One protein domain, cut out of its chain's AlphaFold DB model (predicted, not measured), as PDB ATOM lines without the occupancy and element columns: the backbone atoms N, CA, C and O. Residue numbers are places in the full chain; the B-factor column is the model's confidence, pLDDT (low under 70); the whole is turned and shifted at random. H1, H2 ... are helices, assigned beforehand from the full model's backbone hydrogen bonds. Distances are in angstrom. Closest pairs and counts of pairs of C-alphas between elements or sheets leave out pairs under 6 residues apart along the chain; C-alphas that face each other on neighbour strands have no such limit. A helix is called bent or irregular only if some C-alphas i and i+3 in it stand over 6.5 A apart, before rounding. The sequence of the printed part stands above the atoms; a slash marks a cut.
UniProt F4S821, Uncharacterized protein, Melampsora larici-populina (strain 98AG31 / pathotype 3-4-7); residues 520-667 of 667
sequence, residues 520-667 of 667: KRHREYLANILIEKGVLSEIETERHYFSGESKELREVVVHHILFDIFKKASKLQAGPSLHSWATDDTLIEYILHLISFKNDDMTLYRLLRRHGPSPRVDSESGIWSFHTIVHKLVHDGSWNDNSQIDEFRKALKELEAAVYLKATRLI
ATOM      1  N   LYS A 520     -26.494 -19.270   7.954       85.38
ATOM      2  CA  LYS A 520     -25.823 -20.566   7.954       85.38
ATOM      3  C   LYS A 520     -26.724 -21.667   7.385       85.38
ATOM      4  O   LYS A 520     -26.311 -22.353   6.460       85.38
ATOM      5  N   ARG A 521     -27.972 -21.782   7.860       85.94
ATOM      6  CA  ARG A 521     -28.932 -22.783   7.350       85.94
ATOM      7  C   ARG A 521     -29.201 -22.635   5.853       85.94
ATOM      8  O   ARG A 521     -29.291 -23.634   5.149       85.94
ATOM      9  N   HIS A 522     -29.330 -21.401   5.368       86.12
ATOM     10  CA  HIS A 522     -29.548 -21.144   3.944       86.12
ATOM     11  C   HIS A 522     -28.316 -21.501   3.107       86.12
ATOM     12  O   HIS A 522     -28.440 -22.184   2.097       86.12
ATOM     13  N   ARG A 523     -27.110 -21.145   3.569       87.62
ATOM     14  CA  ARG A 523     -25.853 -21.578   2.933       87.62
ATOM     15  C   ARG A 523     -25.724 -23.095   2.879       87.62
ATOM     16  O   ARG A 523     -25.353 -23.628   1.842       87.62
ATOM     17  N   GLU A 524     -26.052 -23.788   3.966       87.69
ATOM     18  CA  GLU A 524     -26.043 -25.254   4.027       87.69
ATOM     19  C   GLU A 524     -27.042 -25.883   3.045       87.69
ATOM     20  O   GLU A 524     -26.738 -26.921   2.455       87.69
ATOM     21  N   TYR A 525     -28.205 -25.254   2.854       89.12
ATOM     22  CA  TYR A 525     -29.208 -25.660   1.871       89.12
ATOM     23  C   TYR A 525     -28.714 -25.473   0.429       89.12
ATOM     24  O   TYR A 525     -28.767 -26.422  -0.353       89.12
ATOM     25  N   LEU A 526     -28.168 -24.299   0.092       88.56
ATOM     26  CA  LEU A 526     -27.589 -24.031  -1.230       88.56
ATOM     27  C   LEU A 526     -26.430 -24.993  -1.537       88.56
ATOM     28  O   LEU A 526     -26.381 -25.583  -2.615       88.56
ATOM     29  N   ALA A 527     -25.538 -25.211  -0.567       88.69
ATOM     30  CA  ALA A 527     -24.426 -26.148  -0.691       88.69
ATOM     31  C   ALA A 527     -24.904 -27.583  -0.967       88.69
ATOM     32  O   ALA A 527     -24.356 -28.241  -1.846       88.69
ATOM     33  N   ASN A 528     -25.951 -28.055  -0.276       88.94
ATOM     34  CA  ASN A 528     -26.545 -29.373  -0.539       88.94
ATOM     35  C   ASN A 528     -27.049 -29.505  -1.972       88.94
ATOM     36  O   ASN A 528     -26.719 -30.484  -2.632       88.94
ATOM     37  N   ILE A 529     -27.792 -28.513  -2.469       87.88
ATOM     38  CA  ILE A 529     -28.287 -28.523  -3.850       87.88
ATOM     39  C   ILE A 529     -27.118 -28.610  -4.835       87.88
ATOM     40  O   ILE A 529     -27.174 -29.359  -5.809       87.88
ATOM     41  N   LEU A 530     -26.052 -27.844  -4.598       86.81
ATOM     42  CA  LEU A 530     -24.879 -27.831  -5.470       86.81
ATOM     43  C   LEU A 530     -24.084 -29.144  -5.409       86.81
ATOM     44  O   LEU A 530     -23.551 -29.559  -6.437       86.81
ATOM     45  N   ILE A 531     -24.035 -29.810  -4.250       87.38
ATOM     46  CA  ILE A 531     -23.444 -31.149  -4.102       87.38
ATOM     47  C   ILE A 531     -24.284 -32.199  -4.832       87.38
ATOM     48  O   ILE A 531     -23.745 -32.961  -5.631       87.38
ATOM     49  N   GLU A 532     -25.600 -32.221  -4.612       85.81
ATOM     50  CA  GLU A 532     -26.523 -33.160  -5.269       85.81
ATOM     51  C   GLU A 532     -26.470 -33.038  -6.796       85.81
ATOM     52  O   GLU A 532     -26.548 -34.034  -7.514       85.81
ATOM     53  N   LYS A 533     -26.280 -31.815  -7.303       83.25
ATOM     54  CA  LYS A 533     -26.111 -31.526  -8.733       83.25
ATOM     55  C   LYS A 533     -24.694 -31.785  -9.264       83.25
ATOM     56  O   LYS A 533     -24.446 -31.546 -10.443       83.25
ATOM     57  N   GLY A 534     -23.758 -32.224  -8.421       80.25
ATOM     58  CA  GLY A 534     -22.369 -32.504  -8.794       80.25
ATOM     59  C   GLY A 534     -21.519 -31.267  -9.109       80.25
ATOM     60  O   GLY A 534     -20.412 -31.403  -9.630       80.25
ATOM     61  N   VAL A 535     -22.007 -30.061  -8.800       82.75
ATOM     62  CA  VAL A 535     -21.277 -28.799  -9.006       82.75
ATOM     63  C   VAL A 535     -20.202 -28.642  -7.938       82.75
ATOM     64  O   VAL A 535     -19.045 -28.375  -8.251       82.75
ATOM     65  N   LEU A 536     -20.557 -28.873  -6.674       84.88
ATOM     66  CA  LEU A 536     -19.649 -28.831  -5.527       84.88
ATOM     67  C   LEU A 536     -19.455 -30.231  -4.934       84.88
ATOM     68  O   LEU A 536     -20.220 -31.150  -5.193       84.88
ATOM     69  N   SER A 537     -18.374 -30.414  -4.191       82.00
ATOM     70  CA  SER A 537     -18.131 -31.547  -3.300       82.00
ATOM     71  C   SER A 537     -18.145 -31.044  -1.857       82.00
ATOM     72  O   SER A 537     -18.146 -29.836  -1.625       82.00
ATOM     73  N   GLU A 538     -18.131 -31.946  -0.877       80.06
ATOM     74  CA  GLU A 538     -18.132 -31.563   0.543       80.06
ATOM     75  C   GLU A 538     -16.925 -30.693   0.938       80.06
ATOM     76  O   GLU A 538     -17.055 -29.841   1.817       80.06
ATOM     77  N   ILE A 539     -15.786 -30.842   0.248       75.56
ATOM     78  CA  ILE A 539     -14.553 -30.069   0.482       75.56
ATOM     79  C   ILE A 539     -14.758 -28.587   0.151       75.56
ATOM     80  O   ILE A 539     -14.256 -27.717   0.857       75.56
ATOM     81  N   GLU A 540     -15.559 -28.286  -0.875       74.44
ATOM     82  CA  GLU A 540     -15.904 -26.914  -1.260       74.44
ATOM     83  C   GLU A 540     -17.083 -26.353  -0.441       74.44
ATOM     84  O   GLU A 540     -17.737 -25.392  -0.854       74.44
ATOM     85  N   THR A 541     -17.377 -26.946   0.723       72.31
ATOM     86  CA  THR A 541     -18.407 -26.455   1.640       72.31
ATOM     87  C   THR A 541     -17.846 -26.034   2.990       72.31
ATOM     88  O   THR A 541     -16.917 -26.610   3.544       72.31
ATOM     89  N   GLU A 542     -18.503 -25.039   3.577       66.69
ATOM     90  CA  GLU A 542     -18.206 -24.463   4.894       66.69
ATOM     91  C   GLU A 542     -18.292 -25.476   6.067       66.69
ATOM     92  O   GLU A 542     -17.878 -25.180   7.188       66.69
ATOM     93  N   ARG A 543     -18.832 -26.685   5.843       60.47
ATOM     94  CA  ARG A 543     -19.280 -27.619   6.895       60.47
ATOM     95  C   ARG A 543     -18.215 -28.035   7.901       60.47
ATOM     96  O   ARG A 543     -18.570 -28.347   9.035       60.47
ATOM     97  N   HIS A 544     -16.946 -28.028   7.509       49.00
ATOM     98  CA  HIS A 544     -15.865 -28.585   8.319       49.00
ATOM     99  C   HIS A 544     -15.088 -27.569   9.159       49.00
ATOM    100  O   HIS A 544     -14.305 -27.994  10.003       49.00
ATOM    101  N   TYR A 545     -15.306 -26.261   8.981       54.09
ATOM    102  CA  TYR A 545     -14.331 -25.276   9.464       54.09
ATOM    103  C   TYR A 545     -14.847 -24.310  10.550       54.09
ATOM    104  O   TYR A 545     -14.092 -23.936  11.430       54.09
ATOM    105  N   PHE A 546     -16.134 -23.948  10.626       59.28
ATOM    106  CA  PHE A 546     -16.483 -22.661  11.273       59.28
ATOM    107  C   PHE A 546     -17.285 -22.684  12.586       59.28
ATOM    108  O   PHE A 546     -18.232 -21.910  12.750       59.28
ATOM    109  N   SER A 547     -16.915 -23.499  13.576       51.94
ATOM    110  CA  SER A 547     -17.417 -23.282  14.946       51.94
ATOM    111  C   SER A 547     -16.420 -22.474  15.783       51.94
ATOM    112  O   SER A 547     -15.518 -23.048  16.384       51.94
ATOM    113  N   GLY A 548     -16.614 -21.152  15.863       52.66
ATOM    114  CA  GLY A 548     -15.907 -20.287  16.822       52.66
ATOM    115  C   GLY A 548     -14.535 -19.756  16.386       52.66
ATOM    116  O   GLY A 548     -13.748 -19.362  17.240       52.66
ATOM    117  N   GLU A 549     -14.237 -19.745  15.086       61.19
ATOM    118  CA  GLU A 549     -12.957 -19.260  14.557       61.19
ATOM    119  C   GLU A 549     -12.844 -17.723  14.532       61.19
ATOM    120  O   GLU A 549     -13.846 -17.009  14.417       61.19
ATOM    121  N   SER A 550     -11.609 -17.205  14.618       66.62
ATOM    122  CA  SER A 550     -11.329 -15.768  14.513       66.62
ATOM    123  C   SER A 550     -11.631 -15.237  13.106       66.62
ATOM    124  O   SER A 550     -11.671 -15.991  12.129       66.62
ATOM    125  N   LYS A 551     -11.831 -13.919  12.979       74.38
ATOM    126  CA  LYS A 551     -12.102 -13.274  11.685       74.38
ATOM    127  C   LYS A 551     -11.000 -13.573  10.663       74.38
ATOM    128  O   LYS A 551     -11.311 -13.827   9.504       74.38
ATOM    129  N   GLU A 552      -9.743 -13.592  11.096       76.62
ATOM    130  CA  GLU A 552      -8.587 -13.852  10.235       76.62
ATOM    131  C   GLU A 552      -8.613 -15.278   9.676       76.62
ATOM    132  O   GLU A 552      -8.414 -15.478   8.479       76.62
ATOM    133  N   LEU A 553      -8.908 -16.270  10.522       75.19
ATOM    134  CA  LEU A 553      -9.001 -17.663  10.089       75.19
ATOM    135  C   LEU A 553     -10.200 -17.861   9.153       75.19
ATOM    136  O   LEU A 553     -10.060 -18.470   8.091       75.19
ATOM    137  N   ARG A 554     -11.335 -17.222   9.474       79.75
ATOM    138  CA  ARG A 554     -12.514 -17.196   8.607       79.75
ATOM    139  C   ARG A 554     -12.201 -16.655   7.223       79.75
ATOM    140  O   ARG A 554     -12.577 -17.258   6.220       79.75
ATOM    141  N   GLU A 555     -11.507 -15.526   7.162       81.88
ATOM    142  CA  GLU A 555     -11.098 -14.933   5.899       81.88
ATOM    143  C   GLU A 555     -10.211 -15.884   5.101       81.88
ATOM    144  O   GLU A 555     -10.474 -16.093   3.918       81.88
ATOM    145  N   VAL A 556      -9.197 -16.488   5.719       82.62
ATOM    146  CA  VAL A 556      -8.282 -17.407   5.028       82.62
ATOM    147  C   VAL A 556      -9.021 -18.623   4.472       82.62
ATOM    148  O   VAL A 556      -8.842 -18.947   3.300       82.62
ATOM    149  N   VAL A 557      -9.862 -19.285   5.264       82.56
ATOM    150  CA  VAL A 557     -10.540 -20.515   4.825       82.56
ATOM    151  C   VAL A 557     -11.575 -20.218   3.740       82.56
ATOM    152  O   VAL A 557     -11.585 -20.889   2.708       82.56
ATOM    153  N   VAL A 558     -12.401 -19.174   3.902       85.44
ATOM    154  CA  VAL A 558     -13.403 -18.821   2.880       85.44
ATOM    155  C   VAL A 558     -12.738 -18.404   1.564       85.44
ATOM    156  O   VAL A 558     -13.261 -18.722   0.499       85.44
ATOM    157  N   HIS A 559     -11.563 -17.762   1.600       85.62
ATOM    158  CA  HIS A 559     -10.793 -17.481   0.381       85.62
ATOM    159  C   HIS A 559     -10.428 -18.752  -0.395       85.62
ATOM    160  O   HIS A 559     -10.572 -18.762  -1.616       85.62
ATOM    161  N   HIS A 560      -9.955 -19.796   0.289       84.56
ATOM    162  CA  HIS A 560      -9.581 -21.054  -0.363       84.56
ATOM    163  C   HIS A 560     -10.810 -21.771  -0.929       84.56
ATOM    164  O   HIS A 560     -10.791 -22.161  -2.091       84.56
ATOM    165  N   ILE A 561     -11.909 -21.827  -0.166       87.94
ATOM    166  CA  ILE A 561     -13.185 -22.385  -0.643       87.94
ATOM    167  C   ILE A 561     -13.647 -21.660  -1.912       87.94
ATOM    168  O   ILE A 561     -13.976 -22.299  -2.906       87.94
ATOM    169  N   LEU A 562     -13.646 -20.322  -1.908       88.38
ATOM    170  CA  LEU A 562     -14.021 -19.541  -3.085       88.38
ATOM    171  C   LEU A 562     -13.084 -19.826  -4.266       88.38
ATOM    172  O   LEU A 562     -13.564 -20.030  -5.374       88.38
ATOM    173  N   PHE A 563     -11.770 -19.901  -4.051       86.94
ATOM    174  CA  PHE A 563     -10.830 -20.237  -5.119       86.94
ATOM    175  C   PHE A 563     -11.136 -21.604  -5.752       86.94
ATOM    176  O   PHE A 563     -11.228 -21.709  -6.976       86.94
ATOM    177  N   ASP A 564     -11.379 -22.628  -4.931       85.38
ATOM    178  CA  ASP A 564     -11.702 -23.977  -5.403       85.38
ATOM    179  C   ASP A 564     -13.042 -24.024  -6.154       85.38
ATOM    180  O   ASP A 564     -13.132 -24.649  -7.216       85.38
ATOM    181  N   ILE A 565     -14.058 -23.294  -5.677       86.81
ATOM    182  CA  ILE A 565     -15.346 -23.134  -6.370       86.81
ATOM    183  C   ILE A 565     -15.141 -22.527  -7.763       86.81
ATOM    184  O   ILE A 565     -15.618 -23.082  -8.754       86.81
ATOM    185  N   PHE A 566     -14.422 -21.405  -7.860       84.31
ATOM    186  CA  PHE A 566     -14.199 -20.704  -9.129       84.31
ATOM    187  C   PHE A 566     -13.351 -21.534 -10.101       84.31
ATOM    188  O   PHE A 566     -13.656 -21.597 -11.294       84.31
ATOM    189  N   LYS A 567     -12.338 -22.245  -9.599       82.75
ATOM    190  CA  LYS A 567     -11.536 -23.202 -10.372       82.75
ATOM    191  C   LYS A 567     -12.382 -24.338 -10.936       82.75
ATOM    192  O   LYS A 567     -12.227 -24.722 -12.096       82.75
ATOM    193  N   LYS A 568     -13.290 -24.889 -10.132       80.00
ATOM    194  CA  LYS A 568     -14.182 -25.974 -10.549       80.00
ATOM    195  C   LYS A 568     -15.217 -25.492 -11.564       80.00
ATOM    196  O   LYS A 568     -15.388 -26.145 -12.590       80.00
ATOM    197  N   ALA A 569     -15.815 -24.323 -11.339       78.81
ATOM    198  CA  ALA A 569     -16.724 -23.686 -12.288       78.81
ATOM    199  C   ALA A 569     -16.043 -23.415 -13.644       78.81
ATOM    200  O   ALA A 569     -16.614 -23.734 -14.685       78.81
ATOM    201  N   SER A 570     -14.792 -22.938 -13.636       74.38
ATOM    202  CA  SER A 570     -13.995 -22.710 -14.857       74.38
ATOM    203  C   SER A 570     -13.746 -24.011 -15.637       74.38
ATOM    204  O   SER A 570     -13.861 -24.048 -16.859       74.38
ATOM    205  N   LYS A 571     -13.452 -25.117 -14.935       73.94
ATOM    206  CA  LYS A 571     -13.251 -26.441 -15.554       73.94
ATOM    207  C   LYS A 571     -14.534 -27.031 -16.133       73.94
ATOM    208  O   LYS A 571     -14.487 -27.670 -17.180       73.94
ATOM    209  N   LEU A 572     -15.663 -26.830 -15.458       69.75
ATOM    210  CA  LEU A 572     -16.967 -27.316 -15.909       69.75
ATOM    211  C   LEU A 572     -17.438 -26.605 -17.191       69.75
ATOM    212  O   LEU A 572     -18.079 -27.233 -18.029       69.75
ATOM    213  N   GLN A 573     -17.047 -25.342 -17.397       65.00
ATOM    214  CA  GLN A 573     -17.312 -24.590 -18.634       65.00
ATOM    215  C   GLN A 573     -16.517 -25.091 -19.851       65.00
ATOM    216  O   GLN A 573     -16.933 -24.871 -20.985       65.00
ATOM    217  N   ALA A 574     -15.397 -25.789 -19.637       56.22
ATOM    218  CA  ALA A 574     -14.590 -26.368 -20.713       56.22
ATOM    219  C   ALA A 574     -15.144 -27.713 -21.247       56.22
ATOM    220  O   ALA A 574     -14.576 -28.277 -22.183       56.22
ATOM    221  N   GLY A 575     -16.230 -28.243 -20.661       55.62
ATOM    222  CA  GLY A 575     -16.890 -29.492 -21.063       55.62
ATOM    223  C   GLY A 575     -18.248 -29.287 -21.764       55.62
ATOM    224  O   GLY A 575     -18.794 -28.184 -21.750       55.62
ATOM    225  N   PRO A 576     -18.832 -30.335 -22.386       46.84
ATOM    226  CA  PRO A 576     -20.152 -30.252 -23.010       46.84
ATOM    227  C   PRO A 576     -21.227 -29.959 -21.949       46.84
ATOM    228  O   PRO A 576     -21.389 -30.704 -20.984       46.84
ATOM    229  N   SER A 577     -21.929 -28.840 -22.135       56.25
ATOM    230  CA  SER A 577     -22.839 -28.181 -21.189       56.25
ATOM    231  C   SER A 577     -23.803 -29.122 -20.451       56.25
ATOM    232  O   SER A 577     -24.728 -29.670 -21.055       56.25
ATOM    233  N   LEU A 578     -23.643 -29.225 -19.130       49.69
ATOM    234  CA  LEU A 578     -24.556 -29.940 -18.224       49.69
ATOM    235  C   LEU A 578     -25.279 -29.013 -17.225       49.69
ATOM    236  O   LEU A 578     -26.018 -29.494 -16.367       49.69
ATOM    237  N   HIS A 579     -25.100 -27.690 -17.317       56.78
ATOM    238  CA  HIS A 579     -25.653 -26.746 -16.342       56.78
ATOM    239  C   HIS A 579     -26.885 -26.006 -16.877       56.78
ATOM    240  O   HIS A 579     -26.849 -25.329 -17.898       56.78
ATOM    241  N   SER A 580     -28.007 -26.159 -16.170       65.31
ATOM    242  CA  SER A 580     -29.187 -25.307 -16.327       65.31
ATOM    243  C   SER A 580     -28.945 -23.952 -15.658       65.31
ATOM    244  O   SER A 580     -28.373 -23.946 -14.571       65.31
ATOM    245  N   TRP A 581     -29.500 -22.855 -16.186       65.31
ATOM    246  CA  TRP A 581     -29.430 -21.515 -15.566       65.31
ATOM    247  C   TRP A 581     -29.786 -21.496 -14.070       65.31
ATOM    248  O   TRP A 581     -29.138 -20.825 -13.279       65.31
ATOM    249  N   ALA A 582     -30.742 -22.329 -13.644       66.94
ATOM    250  CA  ALA A 582     -31.121 -22.460 -12.235       66.94
ATOM    251  C   ALA A 582     -29.979 -22.951 -11.317       66.94
ATOM    252  O   ALA A 582     -30.003 -22.733 -10.108       66.94
ATOM    253  N   THR A 583     -28.998 -23.667 -11.863       75.94
ATOM    254  CA  THR A 583     -27.825 -24.167 -11.135       75.94
ATOM    255  C   THR A 583     -26.753 -23.088 -11.013       75.94
ATOM    256  O   THR A 583     -26.182 -22.949  -9.934       75.94
ATOM    257  N   ASP A 584     -26.557 -22.286 -12.061       76.69
ATOM    258  CA  ASP A 584     -25.650 -21.133 -12.039       76.69
ATOM    259  C   ASP A 584     -26.155 -20.061 -11.066       76.69
ATOM    260  O   ASP A 584     -25.386 -19.553 -10.253       76.69
ATOM    261  N   ASP A 585     -27.467 -19.808 -11.045       79.81
ATOM    262  CA  ASP A 585     -28.083 -18.903 -10.071       79.81
ATOM    263  C   ASP A 585     -27.867 -19.379  -8.627       79.81
ATOM    264  O   ASP A 585     -27.488 -18.588  -7.764       79.81
ATOM    265  N   THR A 586     -28.031 -20.683  -8.370       84.81
ATOM    266  CA  THR A 586     -27.781 -21.274  -7.041       84.81
ATOM    267  C   THR A 586     -26.309 -21.119  -6.633       84.81
ATOM    268  O   THR A 586     -26.008 -20.827  -5.474       84.81
ATOM    269  N   LEU A 587     -25.379 -21.310  -7.576       86.38
ATOM    270  CA  LEU A 587     -23.939 -21.182  -7.344       86.38
ATOM    271  C   LEU A 587     -23.547 -19.735  -7.031       86.38
ATOM    272  O   LEU A 587     -22.804 -19.482  -6.082       86.38
ATOM    273  N   ILE A 588     -24.071 -18.788  -7.803       87.00
ATOM    274  CA  ILE A 588     -23.848 -17.357  -7.604       87.00
ATOM    275  C   ILE A 588     -24.401 -16.907  -6.247       87.00
ATOM    276  O   ILE A 588     -23.704 -16.217  -5.501       87.00
ATOM    277  N   GLU A 589     -25.617 -17.330  -5.893       86.81
ATOM    278  CA  GLU A 589     -26.214 -17.033  -4.589       86.81
ATOM    279  C   GLU A 589     -25.348 -17.595  -3.449       86.81
ATOM    280  O   GLU A 589     -25.063 -16.896  -2.472       86.81
ATOM    281  N   TYR A 590     -24.833 -18.820  -3.600       89.62
ATOM    282  CA  TYR A 590     -23.913 -19.423  -2.635       89.62
ATOM    283  C   TYR A 590     -22.610 -18.619  -2.476       89.62
ATOM    284  O   TYR A 590     -22.205 -18.330  -1.347       89.62
ATOM    285  N   ILE A 591     -21.994 -18.180  -3.581       89.75
ATOM    286  CA  ILE A 591     -20.797 -17.319  -3.577       89.75
ATOM    287  C   ILE A 591     -21.072 -15.996  -2.851       89.75
ATOM    288  O   ILE A 591     -20.283 -15.583  -2.000       89.75
ATOM    289  N   LEU A 592     -22.202 -15.341  -3.133       89.25
ATOM    290  CA  LEU A 592     -22.590 -14.088  -2.472       89.25
ATOM    291  C   LEU A 592     -22.772 -14.275  -0.962       89.25
ATOM    292  O   LEU A 592     -22.355 -13.426  -0.169       89.25
ATOM    293  N   HIS A 593     -23.338 -15.406  -0.545       88.56
ATOM    294  CA  HIS A 593     -23.451 -15.737   0.867       88.56
ATOM    295  C   HIS A 593     -22.103 -16.053   1.536       88.56
ATOM    296  O   HIS A 593     -21.932 -15.706   2.708       88.56
ATOM    297  N   LEU A 594     -21.150 -16.672   0.832       89.50
ATOM    298  CA  LEU A 594     -19.783 -16.876   1.326       89.50
ATOM    299  C   LEU A 594     -19.035 -15.545   1.475       89.50
ATOM    300  O   LEU A 594     -18.393 -15.326   2.500       89.50
ATOM    301  N   ILE A 595     -19.178 -14.625   0.514       88.81
ATOM    302  CA  ILE A 595     -18.625 -13.263   0.596       88.81
ATOM    303  C   ILE A 595     -19.217 -12.510   1.796       88.81
ATOM    304  O   ILE A 595     -18.481 -11.937   2.601       88.81
ATOM    305  N   SER A 596     -20.542 -12.551   1.960       87.69
ATOM    306  CA  SER A 596     -21.224 -11.958   3.118       87.69
ATOM    307  C   SER A 596     -20.705 -12.542   4.436       87.69
ATOM    308  O   SER A 596     -20.387 -11.796   5.362       87.69
ATOM    309  N   PHE A 597     -20.554 -13.867   4.514       86.44
ATOM    310  CA  PHE A 597     -20.041 -14.547   5.700       86.44
ATOM    311  C   PHE A 597     -18.585 -14.177   6.013       86.44
ATOM    312  O   PHE A 597     -18.277 -13.839   7.157       86.44
ATOM    313  N   LYS A 598     -17.707 -14.177   5.001       87.06
ATOM    314  CA  LYS A 598     -16.300 -13.769   5.112       87.06
ATOM    315  C   LYS A 598     -16.175 -12.380   5.739       87.06
ATOM    316  O   LYS A 598     -15.427 -12.199   6.703       87.06
ATOM    317  N   ASN A 599     -16.961 -11.431   5.237       84.19
ATOM    318  CA  ASN A 599     -16.874 -10.020   5.611       84.19
ATOM    319  C   ASN A 599     -17.681  -9.651   6.874       84.19
ATOM    320  O   ASN A 599     -17.601  -8.512   7.321       84.19
ATOM    321  N   ASP A 600     -18.421 -10.596   7.474       79.31
ATOM    322  CA  ASP A 600     -19.472 -10.330   8.482       79.31
ATOM    323  C   ASP A 600     -20.511  -9.289   8.008       79.31
ATOM    324  O   ASP A 600     -21.054  -8.514   8.796       79.31
ATOM    325  N   ASP A 601     -20.791  -9.260   6.701       82.25
ATOM    326  CA  ASP A 601     -21.687  -8.288   6.074       82.25
ATOM    327  C   ASP A 601     -23.147  -8.753   6.171       82.25
ATOM    328  O   ASP A 601     -23.713  -9.388   5.271       82.25
ATOM    329  N   MET A 602     -23.771  -8.419   7.299       77.44
ATOM    330  CA  MET A 602     -25.185  -8.698   7.567       77.44
ATOM    331  C   MET A 602     -26.138  -7.945   6.641       77.44
ATOM    332  O   MET A 602     -27.278  -8.369   6.438       77.44
ATOM    333  N   THR A 603     -25.689  -6.829   6.085       80.69
ATOM    334  CA  THR A 603     -26.480  -5.999   5.188       80.69
ATOM    335  C   THR A 603     -26.670  -6.704   3.852       80.69
ATOM    336  O   THR A 603     -27.811  -6.889   3.417       80.69
ATOM    337  N   LEU A 604     -25.578  -7.195   3.258       81.31
ATOM    338  CA  LEU A 604     -25.620  -8.035   2.064       81.31
ATOM    339  C   LEU A 604     -26.481  -9.280   2.302       81.31
ATOM    340  O   LEU A 604     -27.363  -9.577   1.500       81.31
ATOM    341  N   TYR A 605     -26.314  -9.956   3.442       80.25
ATOM    342  CA  TYR A 605     -27.132 -11.122   3.778       80.25
ATOM    343  C   TYR A 605     -28.642 -10.822   3.768       80.25
ATOM    344  O   TYR A 605     -29.435 -11.576   3.197       80.25
ATOM    345  N   ARG A 606     -29.064  -9.715   4.393       77.00
ATOM    346  CA  ARG A 606     -30.479  -9.316   4.432       77.00
ATOM    347  C   ARG A 606     -31.025  -9.002   3.043       77.00
ATOM    348  O   ARG A 606     -32.182  -9.333   2.783       77.00
ATOM    349  N   LEU A 607     -30.218  -8.379   2.181       77.69
ATOM    350  CA  LEU A 607     -30.585  -8.126   0.788       77.69
ATOM    351  C   LEU A 607     -30.816  -9.446   0.047       77.69
ATOM    352  O   LEU A 607     -31.894  -9.624  -0.506       77.69
ATOM    353  N   LEU A 608     -29.883 -10.400   0.128       76.25
ATOM    354  CA  LEU A 608     -30.020 -11.717  -0.515       76.25
ATOM    355  C   LEU A 608     -31.284 -12.456  -0.044       76.25
ATOM    356  O   LEU A 608     -32.069 -12.955  -0.846       76.25
ATOM    357  N   ARG A 609     -31.566 -12.432   1.265       72.81
ATOM    358  CA  ARG A 609     -32.740 -13.106   1.841       72.81
ATOM    359  C   ARG A 609     -34.084 -12.510   1.404       72.81
ATOM    360  O   ARG A 609     -35.060 -13.253   1.310       72.81
ATOM    361  N   ARG A 610     -34.184 -11.188   1.202       65.50
ATOM    362  CA  ARG A 610     -35.464 -10.512   0.888       65.50
ATOM    363  C   ARG A 610     -36.103 -10.994  -0.411       65.50
ATOM    364  O   ARG A 610     -37.313 -10.860  -0.556       65.50
ATOM    365  N   HIS A 611     -35.312 -11.545  -1.320       57.47
ATOM    366  CA  HIS A 611     -35.768 -11.903  -2.656       57.47
ATOM    367  C   HIS A 611     -36.006 -13.407  -2.846       57.47
ATOM    368  O   HIS A 611     -36.721 -13.770  -3.772       57.47
ATOM    369  N   GLY A 612     -35.525 -14.260  -1.929       51.62
ATOM    370  CA  GLY A 612     -35.771 -15.707  -1.928       51.62
ATOM    371  C   GLY A 612     -35.323 -16.437  -3.210       51.62
ATOM    372  O   GLY A 612     -34.919 -15.815  -4.185       51.62
ATOM    373  N   PRO A 613     -35.428 -17.776  -3.251       44.88
ATOM    374  CA  PRO A 613     -34.999 -18.575  -4.402       44.88
ATOM    375  C   PRO A 613     -36.007 -18.567  -5.573       44.88
ATOM    376  O   PRO A 613     -36.141 -19.569  -6.270       44.88
ATOM    377  N   SER A 614     -36.769 -17.483  -5.794       40.25
ATOM    378  CA  SER A 614     -37.774 -17.433  -6.871       40.25
ATOM    379  C   SER A 614     -37.268 -16.636  -8.081       40.25
ATOM    380  O   SER A 614     -37.232 -15.407  -8.026       40.25
ATOM    381  N   PRO A 615     -36.949 -17.290  -9.213       42.88
ATOM    382  CA  PRO A 615     -36.416 -16.632 -10.404       42.88
ATOM    383  C   PRO A 615     -37.513 -16.049 -11.307       42.88
ATOM    384  O   PRO A 615     -37.319 -15.914 -12.515       42.88
ATOM    385  N   ARG A 616     -38.711 -15.760 -10.786       43.94
ATOM    386  CA  ARG A 616     -39.828 -15.338 -11.636       43.94
ATOM    387  C   ARG A 616     -40.530 -14.103 -11.097       43.94
ATOM    388  O   ARG A 616     -41.165 -14.152 -10.049       43.94
ATOM    389  N   VAL A 617     -40.494 -13.097 -11.971       40.22
ATOM    390  CA  VAL A 617     -41.312 -11.886 -12.066       40.22
ATOM    391  C   VAL A 617     -40.614 -10.617 -11.551       40.22
ATOM    392  O   VAL A 617     -40.332 -10.453 -10.370       40.22
ATOM    393  N   ASP A 618     -40.357  -9.757 -12.539       39.88
ATOM    394  CA  ASP A 618     -39.902  -8.364 -12.551       39.88
ATOM    395  C   ASP A 618     -38.387  -8.079 -12.486       39.88
ATOM    396  O   ASP A 618     -37.707  -8.112 -11.460       39.88
ATOM    397  N   SER A 619     -37.879  -7.735 -13.672       41.34
ATOM    398  CA  SER A 619     -36.519  -7.370 -14.086       41.34
ATOM    399  C   SER A 619     -35.958  -6.081 -13.461       41.34
ATOM    400  O   SER A 619     -35.071  -5.455 -14.034       41.34
ATOM    401  N   GLU A 620     -36.439  -5.683 -12.284       46.31
ATOM    402  CA  GLU A 620     -35.968  -4.497 -11.548       46.31
ATOM    403  C   GLU A 620     -35.342  -4.837 -10.187       46.31
ATOM    404  O   GLU A 620     -34.985  -3.943  -9.417       46.31
ATOM    405  N   SER A 621     -35.159  -6.120  -9.858       55.44
ATOM    406  CA  SER A 621     -34.531  -6.475  -8.586       55.44
ATOM    407  C   SER A 621     -33.037  -6.125  -8.597       55.44
ATOM    408  O   SER A 621     -32.265  -6.550  -9.460       55.44
ATOM    409  N   GLY A 622     -32.590  -5.372  -7.586       59.00
ATOM    410  CA  GLY A 622     -31.173  -5.067  -7.362       59.00
ATOM    411  C   GLY A 622     -30.270  -6.312  -7.299       59.00
ATOM    412  O   GLY A 622     -29.062  -6.195  -7.490       59.00
ATOM    413  N   ILE A 623     -30.843  -7.509  -7.128       63.78
ATOM    414  CA  ILE A 623     -30.133  -8.790  -7.114       63.78
ATOM    415  C   ILE A 623     -29.568  -9.205  -8.467       63.78
ATOM    416  O   ILE A 623     -28.442  -9.698  -8.511       63.78
ATOM    417  N   TRP A 624     -30.272  -8.941  -9.570       66.25
ATOM    418  CA  TRP A 624     -29.784  -9.302 -10.909       66.25
ATOM    419  C   TRP A 624     -28.428  -8.657 -11.220       66.25
ATOM    420  O   TRP A 624     -27.569  -9.224 -11.898       66.25
ATOM    421  N   SER A 625     -28.199  -7.475 -10.650       70.31
ATOM    422  CA  SER A 625     -26.921  -6.789 -10.764       70.31
ATOM    423  C   SER A 625     -25.800  -7.448  -9.954       70.31
ATOM    424  O   SER A 625     -24.677  -7.489 -10.446       70.31
ATOM    425  N   PHE A 626     -26.081  -8.028  -8.776       77.19
ATOM    426  CA  PHE A 626     -25.103  -8.861  -8.060       77.19
ATOM    427  C   PHE A 626     -24.791 -10.124  -8.859       77.19
ATOM    428  O   PHE A 626     -23.619 -10.464  -9.011       77.19
ATOM    429  N   HIS A 627     -25.822 -10.757  -9.435       75.12
ATOM    430  CA  HIS A 627     -25.641 -11.933 -10.284       75.12
ATOM    431  C   HIS A 627     -24.736 -11.638 -11.474       75.12
ATOM    432  O   HIS A 627     -23.785 -12.371 -11.707       75.12
ATOM    433  N   THR A 628     -24.958 -10.520 -12.164       79.38
ATOM    434  CA  THR A 628     -24.145 -10.123 -13.323       79.38
ATOM    435  C   THR A 628     -22.669  -9.926 -12.955       79.38
ATOM    436  O   THR A 628     -21.789 -10.356 -13.696       79.38
ATOM    437  N   ILE A 629     -22.380  -9.296 -11.808       80.88
ATOM    438  CA  ILE A 629     -21.001  -9.028 -11.368       80.88
ATOM    439  C   ILE A 629     -20.284 -10.338 -11.006       80.88
ATOM    440  O   ILE A 629     -19.141 -10.539 -11.416       80.88
ATOM    441  N   VAL A 630     -20.948 -11.240 -10.276       81.62
ATOM    442  CA  VAL A 630     -20.366 -12.544  -9.910       81.62
ATOM    443  C   VAL A 630     -20.221 -13.434 -11.141       81.62
ATOM    444  O   VAL A 630     -19.150 -13.992 -11.350       81.62
ATOM    445  N   HIS A 631     -21.248 -13.507 -11.991       79.31
ATOM    446  CA  HIS A 631     -21.225 -14.257 -13.247       79.31
ATOM    447  C   HIS A 631     -20.044 -13.826 -14.118       79.31
ATOM    448  O   HIS A 631     -19.304 -14.668 -14.614       79.31
ATOM    449  N   LYS A 632     -19.798 -12.517 -14.248       78.06
ATOM    450  CA  LYS A 632     -18.644 -12.010 -14.994       78.06
ATOM    451  C   LYS A 632     -17.324 -12.598 -14.483       78.06
ATOM    452  O   LYS A 632     -16.508 -13.039 -15.276       78.06
ATOM    453  N   LEU A 633     -17.122 -12.670 -13.168       76.56
ATOM    454  CA  LEU A 633     -15.893 -13.238 -12.607       76.56
ATOM    455  C   LEU A 633     -15.822 -14.773 -12.725       76.56
ATOM    456  O   LEU A 633     -14.734 -15.326 -12.892       76.56
ATOM    457  N   VAL A 634     -16.967 -15.456 -12.620       71.62
ATOM    458  CA  VAL A 634     -17.072 -16.923 -12.737       71.62
ATOM    459  C   VAL A 634     -16.813 -17.389 -14.174       71.62
ATOM    460  O   VAL A 634     -16.264 -18.472 -14.363       71.62
ATOM    461  N   HIS A 635     -17.198 -16.593 -15.174       68.44
ATOM    462  CA  HIS A 635     -17.146 -16.973 -16.589       68.44
ATOM    463  C   HIS A 635     -16.002 -16.319 -17.381       68.44
ATOM    464  O   HIS A 635     -15.487 -16.938 -18.308       68.44
ATOM    465  N   ASP A 636     -15.552 -15.113 -17.015       69.19
ATOM    466  CA  ASP A 636     -14.470 -14.426 -17.742       69.19
ATOM    467  C   ASP A 636     -13.071 -14.777 -17.191       69.19
ATOM    468  O   ASP A 636     -12.057 -14.481 -17.824       69.19
ATOM    469  N   GLY A 637     -12.989 -15.379 -15.998       65.38
ATOM    470  CA  GLY A 637     -11.729 -15.722 -15.335       65.38
ATOM    471  C   GLY A 637     -11.270 -17.159 -15.599       65.38
ATOM    472  O   GLY A 637     -12.035 -18.103 -15.442       65.38
ATOM    473  N   SER A 638      -9.992 -17.344 -15.946       67.44
ATOM    474  CA  SER A 638      -9.341 -18.660 -16.052       67.44
ATOM    475  C   SER A 638      -8.591 -18.976 -14.752       67.44
ATOM    476  O   SER A 638      -7.416 -18.624 -14.620       67.44
ATOM    477  N   TRP A 639      -9.253 -19.651 -13.809       78.50
ATOM    478  CA  TRP A 639      -8.724 -19.974 -12.470       78.50
ATOM    479  C   TRP A 639      -8.180 -21.408 -12.380       78.50
ATOM    480  O   TRP A 639      -8.548 -22.183 -11.499       78.50
ATOM    481  N   ASN A 640      -7.354 -21.812 -13.340       70.19
ATOM    482  CA  ASN A 640      -7.069 -23.225 -13.599       70.19
ATOM    483  C   ASN A 640      -5.861 -23.771 -12.817       70.19
ATOM    484  O   ASN A 640      -5.761 -24.991 -12.643       70.19
ATOM    485  N   ASP A 641      -4.981 -22.897 -12.319       71.75
ATOM    486  CA  ASP A 641      -3.725 -23.255 -11.648       71.75
ATOM    487  C   ASP A 641      -3.626 -22.668 -10.225       71.75
ATOM    488  O   ASP A 641      -3.991 -21.524  -9.974       71.75
ATOM    489  N   ASN A 642      -3.085 -23.452  -9.287       68.00
ATOM    490  CA  ASN A 642      -2.863 -23.061  -7.890       68.00
ATOM    491  C   ASN A 642      -1.873 -21.891  -7.747       68.00
ATOM    492  O   ASN A 642      -1.896 -21.198  -6.732       68.00
ATOM    493  N   SER A 643      -1.025 -21.653  -8.753       71.06
ATOM    494  CA  SER A 643      -0.132 -20.488  -8.813       71.06
ATOM    495  C   SER A 643      -0.881 -19.147  -8.927       71.06
ATOM    496  O   SER A 643      -0.313 -18.101  -8.624       71.06
ATOM    497  N   GLN A 644      -2.170 -19.167  -9.291       80.81
ATOM    498  CA  GLN A 644      -2.992 -17.974  -9.525       80.81
ATOM    499  C   GLN A 644      -3.729 -17.471  -8.274       80.81
ATOM    500  O   GLN A 644      -4.540 -16.551  -8.367       80.81
ATOM    501  N   ILE A 645      -3.486 -18.047  -7.092       81.38
ATOM    502  CA  ILE A 645      -4.237 -17.695  -5.875       81.38
ATOM    503  C   ILE A 645      -4.087 -16.214  -5.479       81.38
ATOM    504  O   ILE A 645      -5.037 -15.601  -4.989       81.38
ATOM    505  N   ASP A 646      -2.925 -15.606  -5.733       81.56
ATOM    506  CA  ASP A 646      -2.697 -14.183  -5.458       81.56
ATOM    507  C   ASP A 646      -3.407 -13.271  -6.473       81.56
ATOM    508  O   ASP A 646      -3.962 -12.234  -6.092       81.56
ATOM    509  N   GLU A 647      -3.472 -13.678  -7.745       83.75
ATOM    510  CA  GLU A 647      -4.260 -12.994  -8.780       83.75
ATOM    511  C   GLU A 647      -5.760 -13.097  -8.482       83.75
ATOM    512  O   GLU A 647      -6.479 -12.096  -8.526       83.75
ATOM    513  N   PHE A 648      -6.218 -14.284  -8.071       85.12
ATOM    514  CA  PHE A 648      -7.585 -14.509  -7.616       85.12
ATOM    515  C   PHE A 648      -7.919 -13.643  -6.408       85.12
ATOM    516  O   PHE A 648      -8.972 -13.012  -6.376       85.12
ATOM    517  N   ARG A 649      -7.017 -13.537  -5.426       84.75
ATOM    518  CA  ARG A 649      -7.223 -12.676  -4.254       84.75
ATOM    519  C   ARG A 649      -7.436 -11.218  -4.660       84.75
ATOM    520  O   ARG A 649      -8.261 -10.537  -4.051       84.75
ATOM    521  N   LYS A 650      -6.717 -10.723  -5.672       86.50
ATOM    522  CA  LYS A 650      -6.921  -9.369  -6.202       86.50
ATOM    523  C   LYS A 650      -8.295  -9.234  -6.866       86.50
ATOM    524  O   LYS A 650      -9.031  -8.309  -6.533       86.50
ATOM    525  N   ALA A 651      -8.664 -10.178  -7.727       85.50
ATOM    526  CA  ALA A 651      -9.948 -10.154  -8.421       85.50
ATOM    527  C   ALA A 651     -11.147 -10.317  -7.464       85.50
ATOM    528  O   ALA A 651     -12.162  -9.639  -7.610       85.50
ATOM    529  N   LEU A 652     -11.013 -11.143  -6.423       86.94
ATOM    530  CA  LEU A 652     -12.018 -11.288  -5.372       86.94
ATOM    531  C   LEU A 652     -12.192  -9.987  -4.581       86.94
ATOM    532  O   LEU A 652     -13.322  -9.613  -4.290       86.94
ATOM    533  N   LYS A 653     -11.113  -9.253  -4.274       88.06
ATOM    534  CA  LYS A 653     -11.223  -7.928  -3.637       88.06
ATOM    535  C   LYS A 653     -11.973  -6.922  -4.513       88.06
ATOM    536  O   LYS A 653     -12.751  -6.125  -3.995       88.06
ATOM    537  N   GLU A 654     -11.757  -6.953  -5.827       87.38
ATOM    538  CA  GLU A 654     -12.490  -6.108  -6.778       87.38
ATOM    539  C   GLU A 654     -13.980  -6.482  -6.828       87.38
ATOM    540  O   GLU A 654     -14.840  -5.597  -6.792       87.38
ATOM    541  N   LEU A 655     -14.295  -7.784  -6.817       86.88
ATOM    542  CA  LEU A 655     -15.666  -8.284  -6.702       86.88
ATOM    543  C   LEU A 655     -16.326  -7.828  -5.395       86.88
ATOM    544  O   LEU A 655     -17.442  -7.315  -5.418       86.88
ATOM    545  N   GLU A 656     -15.641  -7.969  -4.265       88.06
ATOM    546  CA  GLU A 656     -16.138  -7.553  -2.951       88.06
ATOM    547  C   GLU A 656     -16.432  -6.056  -2.898       88.06
ATOM    548  O   GLU A 656     -17.496  -5.657  -2.426       88.06
ATOM    549  N   ALA A 657     -15.539  -5.226  -3.447       87.19
ATOM    550  CA  ALA A 657     -15.754  -3.788  -3.548       87.19
ATOM    551  C   ALA A 657     -16.973  -3.450  -4.426       87.19
ATOM    552  O   ALA A 657     -17.771  -2.578  -4.068       87.19
ATOM    553  N   ALA A 658     -17.150  -4.152  -5.549       86.00
ATOM    554  CA  ALA A 658     -18.291  -3.961  -6.440       86.00
ATOM    555  C   ALA A 658     -19.619  -4.382  -5.786       86.00
ATOM    556  O   ALA A 658     -20.609  -3.650  -5.877       86.00
ATOM    557  N   VAL A 659     -19.635  -5.524  -5.089       85.44
ATOM    558  CA  VAL A 659     -20.795  -6.010  -4.326       85.44
ATOM    559  C   VAL A 659     -21.133  -5.036  -3.197       85.44
ATOM    560  O   VAL A 659     -22.280  -4.612  -3.088       85.44
ATOM    561  N   TYR A 660     -20.149  -4.603  -2.408       83.75
ATOM    562  CA  TYR A 660     -20.370  -3.654  -1.317       83.75
ATOM    563  C   TYR A 660     -20.965  -2.332  -1.822       83.75
ATOM    564  O   TYR A 660     -22.029  -1.912  -1.370       83.75
ATOM    565  N   LEU A 661     -20.344  -1.716  -2.836       83.81
ATOM    566  CA  LEU A 661     -20.807  -0.451  -3.414       83.81
ATOM    567  C   LEU A 661     -22.232  -0.552  -3.972       83.81
ATOM    568  O   LEU A 661     -23.002   0.410  -3.919       83.81
ATOM    569  N   LYS A 662     -22.602  -1.715  -4.513       81.88
ATOM    570  CA  LYS A 662     -23.950  -1.952  -5.020       81.88
ATOM    571  C   LYS A 662     -24.958  -2.191  -3.894       81.88
ATOM    572  O   LYS A 662     -26.061  -1.657  -3.983       81.88
ATOM    573  N   ALA A 663     -24.577  -2.894  -2.826       77.62
ATOM    574  CA  ALA A 663     -25.401  -3.076  -1.632       77.62
ATOM    575  C   ALA A 663     -25.720  -1.739  -0.952       77.62
ATOM    576  O   ALA A 663     -26.885  -1.482  -0.658       77.62
ATOM    577  N   THR A 664     -24.736  -0.846  -0.804       77.50
ATOM    578  CA  THR A 664     -24.947   0.492  -0.219       77.50
ATOM    579  C   THR A 664     -25.918   1.356  -1.028       77.50
ATOM    580  O   THR A 664     -26.609   2.181  -0.452       77.50
ATOM    581  N   ARG A 665     -25.999   1.180  -2.354       78.81
ATOM    582  CA  ARG A 665     -26.926   1.941  -3.219       78.81
ATOM    583  C   ARG A 665     -28.377   1.454  -3.165       78.81
ATOM    584  O   ARG A 665     -29.250   2.151  -3.673       78.81
ATOM    585  N   LEU A 666     -28.618   0.245  -2.661       70.12
ATOM    586  CA  LEU A 666     -29.949  -0.376  -2.595       70.12
ATOM    587  C   LEU A 666     -30.641  -0.176  -1.235       70.12
ATOM    588  O   LEU A 666     -31.805  -0.553  -1.090       70.12
ATOM    589  N   ILE A 667     -29.921   0.364  -0.253       64.25
ATOM    590  CA  ILE A 667     -30.389   0.701   1.100       64.25
ATOM    591  C   ILE A 667     -30.698   2.188   1.128       64.25
ATOM    592  O   ILE A 667     -31.739   2.534   1.728       64.25
TER     593      ILE A 667
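AT A GLANCE: This is residues 520 to 667 of the 667 residues of an uncharacterized protein of Melampsora larici-populina (strain 98AG31 / pathotype 3-4-7) (UniProt F4S821). The longest helix, H6, pairs with H5 in an antiparallel hairpin that crosses steeply over a layer of H2, H3 and H4 side by side, while H1 covers the other side of H3. The printed part has 148 residues with six named helices, H1 to H6 in order, and no named strand: all helix. It is compact, radius of gyration of the C-alphas 14.7 A, and spans 41 by 39 by 27 A.

IN THESE COORDINATES: H6, residues 642 to 666, is 35.7 A long, ends at C-alpha 666 (-29.949, -0.376, -2.595) and has a kink of 34 degrees near residue 649; it is irregular, C-alphas 643 and 646 being 7.6 A apart. H5 is residues 622 to 636. H2, residues 551 to 573, is 32.8 A long; H3, residues 581 to 599, 27.2 A. H4 is residues 602 to 611. H1, residues 520 to 532, begins at C-alpha 520 (-25.823, -20.566, 7.954).

HOW THE PARTS SIT: H5 and H6 touch, closest C-alphas Phe 626 and Val 659 at 6.4 A, with a shallow tilt of 15 degrees, opposite ways. H3, with residues 585 to 592 alone, touches H5 about perpendicular at 82 degrees, closest C-alphas Ile 588 and His 627 at 6.3 A. H2 and H3 form a hairpin at 19 degrees, closest C-alphas Glu 555 and Lys 598 at 5.4 A. H3 and H4 form another at 23 degrees, closest C-alphas Ser 596 and Leu 604 at 6.0 A. H1 touches H3, closest C-alphas Leu 526 and Tyr 590 at 6.1 A, and is apart from H2. Every O i to N i+4 pair is within hydrogen-bond range in H1, H2 and H3, but 5 of 6 in H4, 10 of 11 in H5 and 19 of 21 in H6.

THE WHOLE: The farthest C-alphas, Val 617 and Ser 643, are 42.2 A apart. The printed part has no cut; the link H1 to H2 is long. Of its residues, 41 are under pLDDT 70, among them 610 to 624.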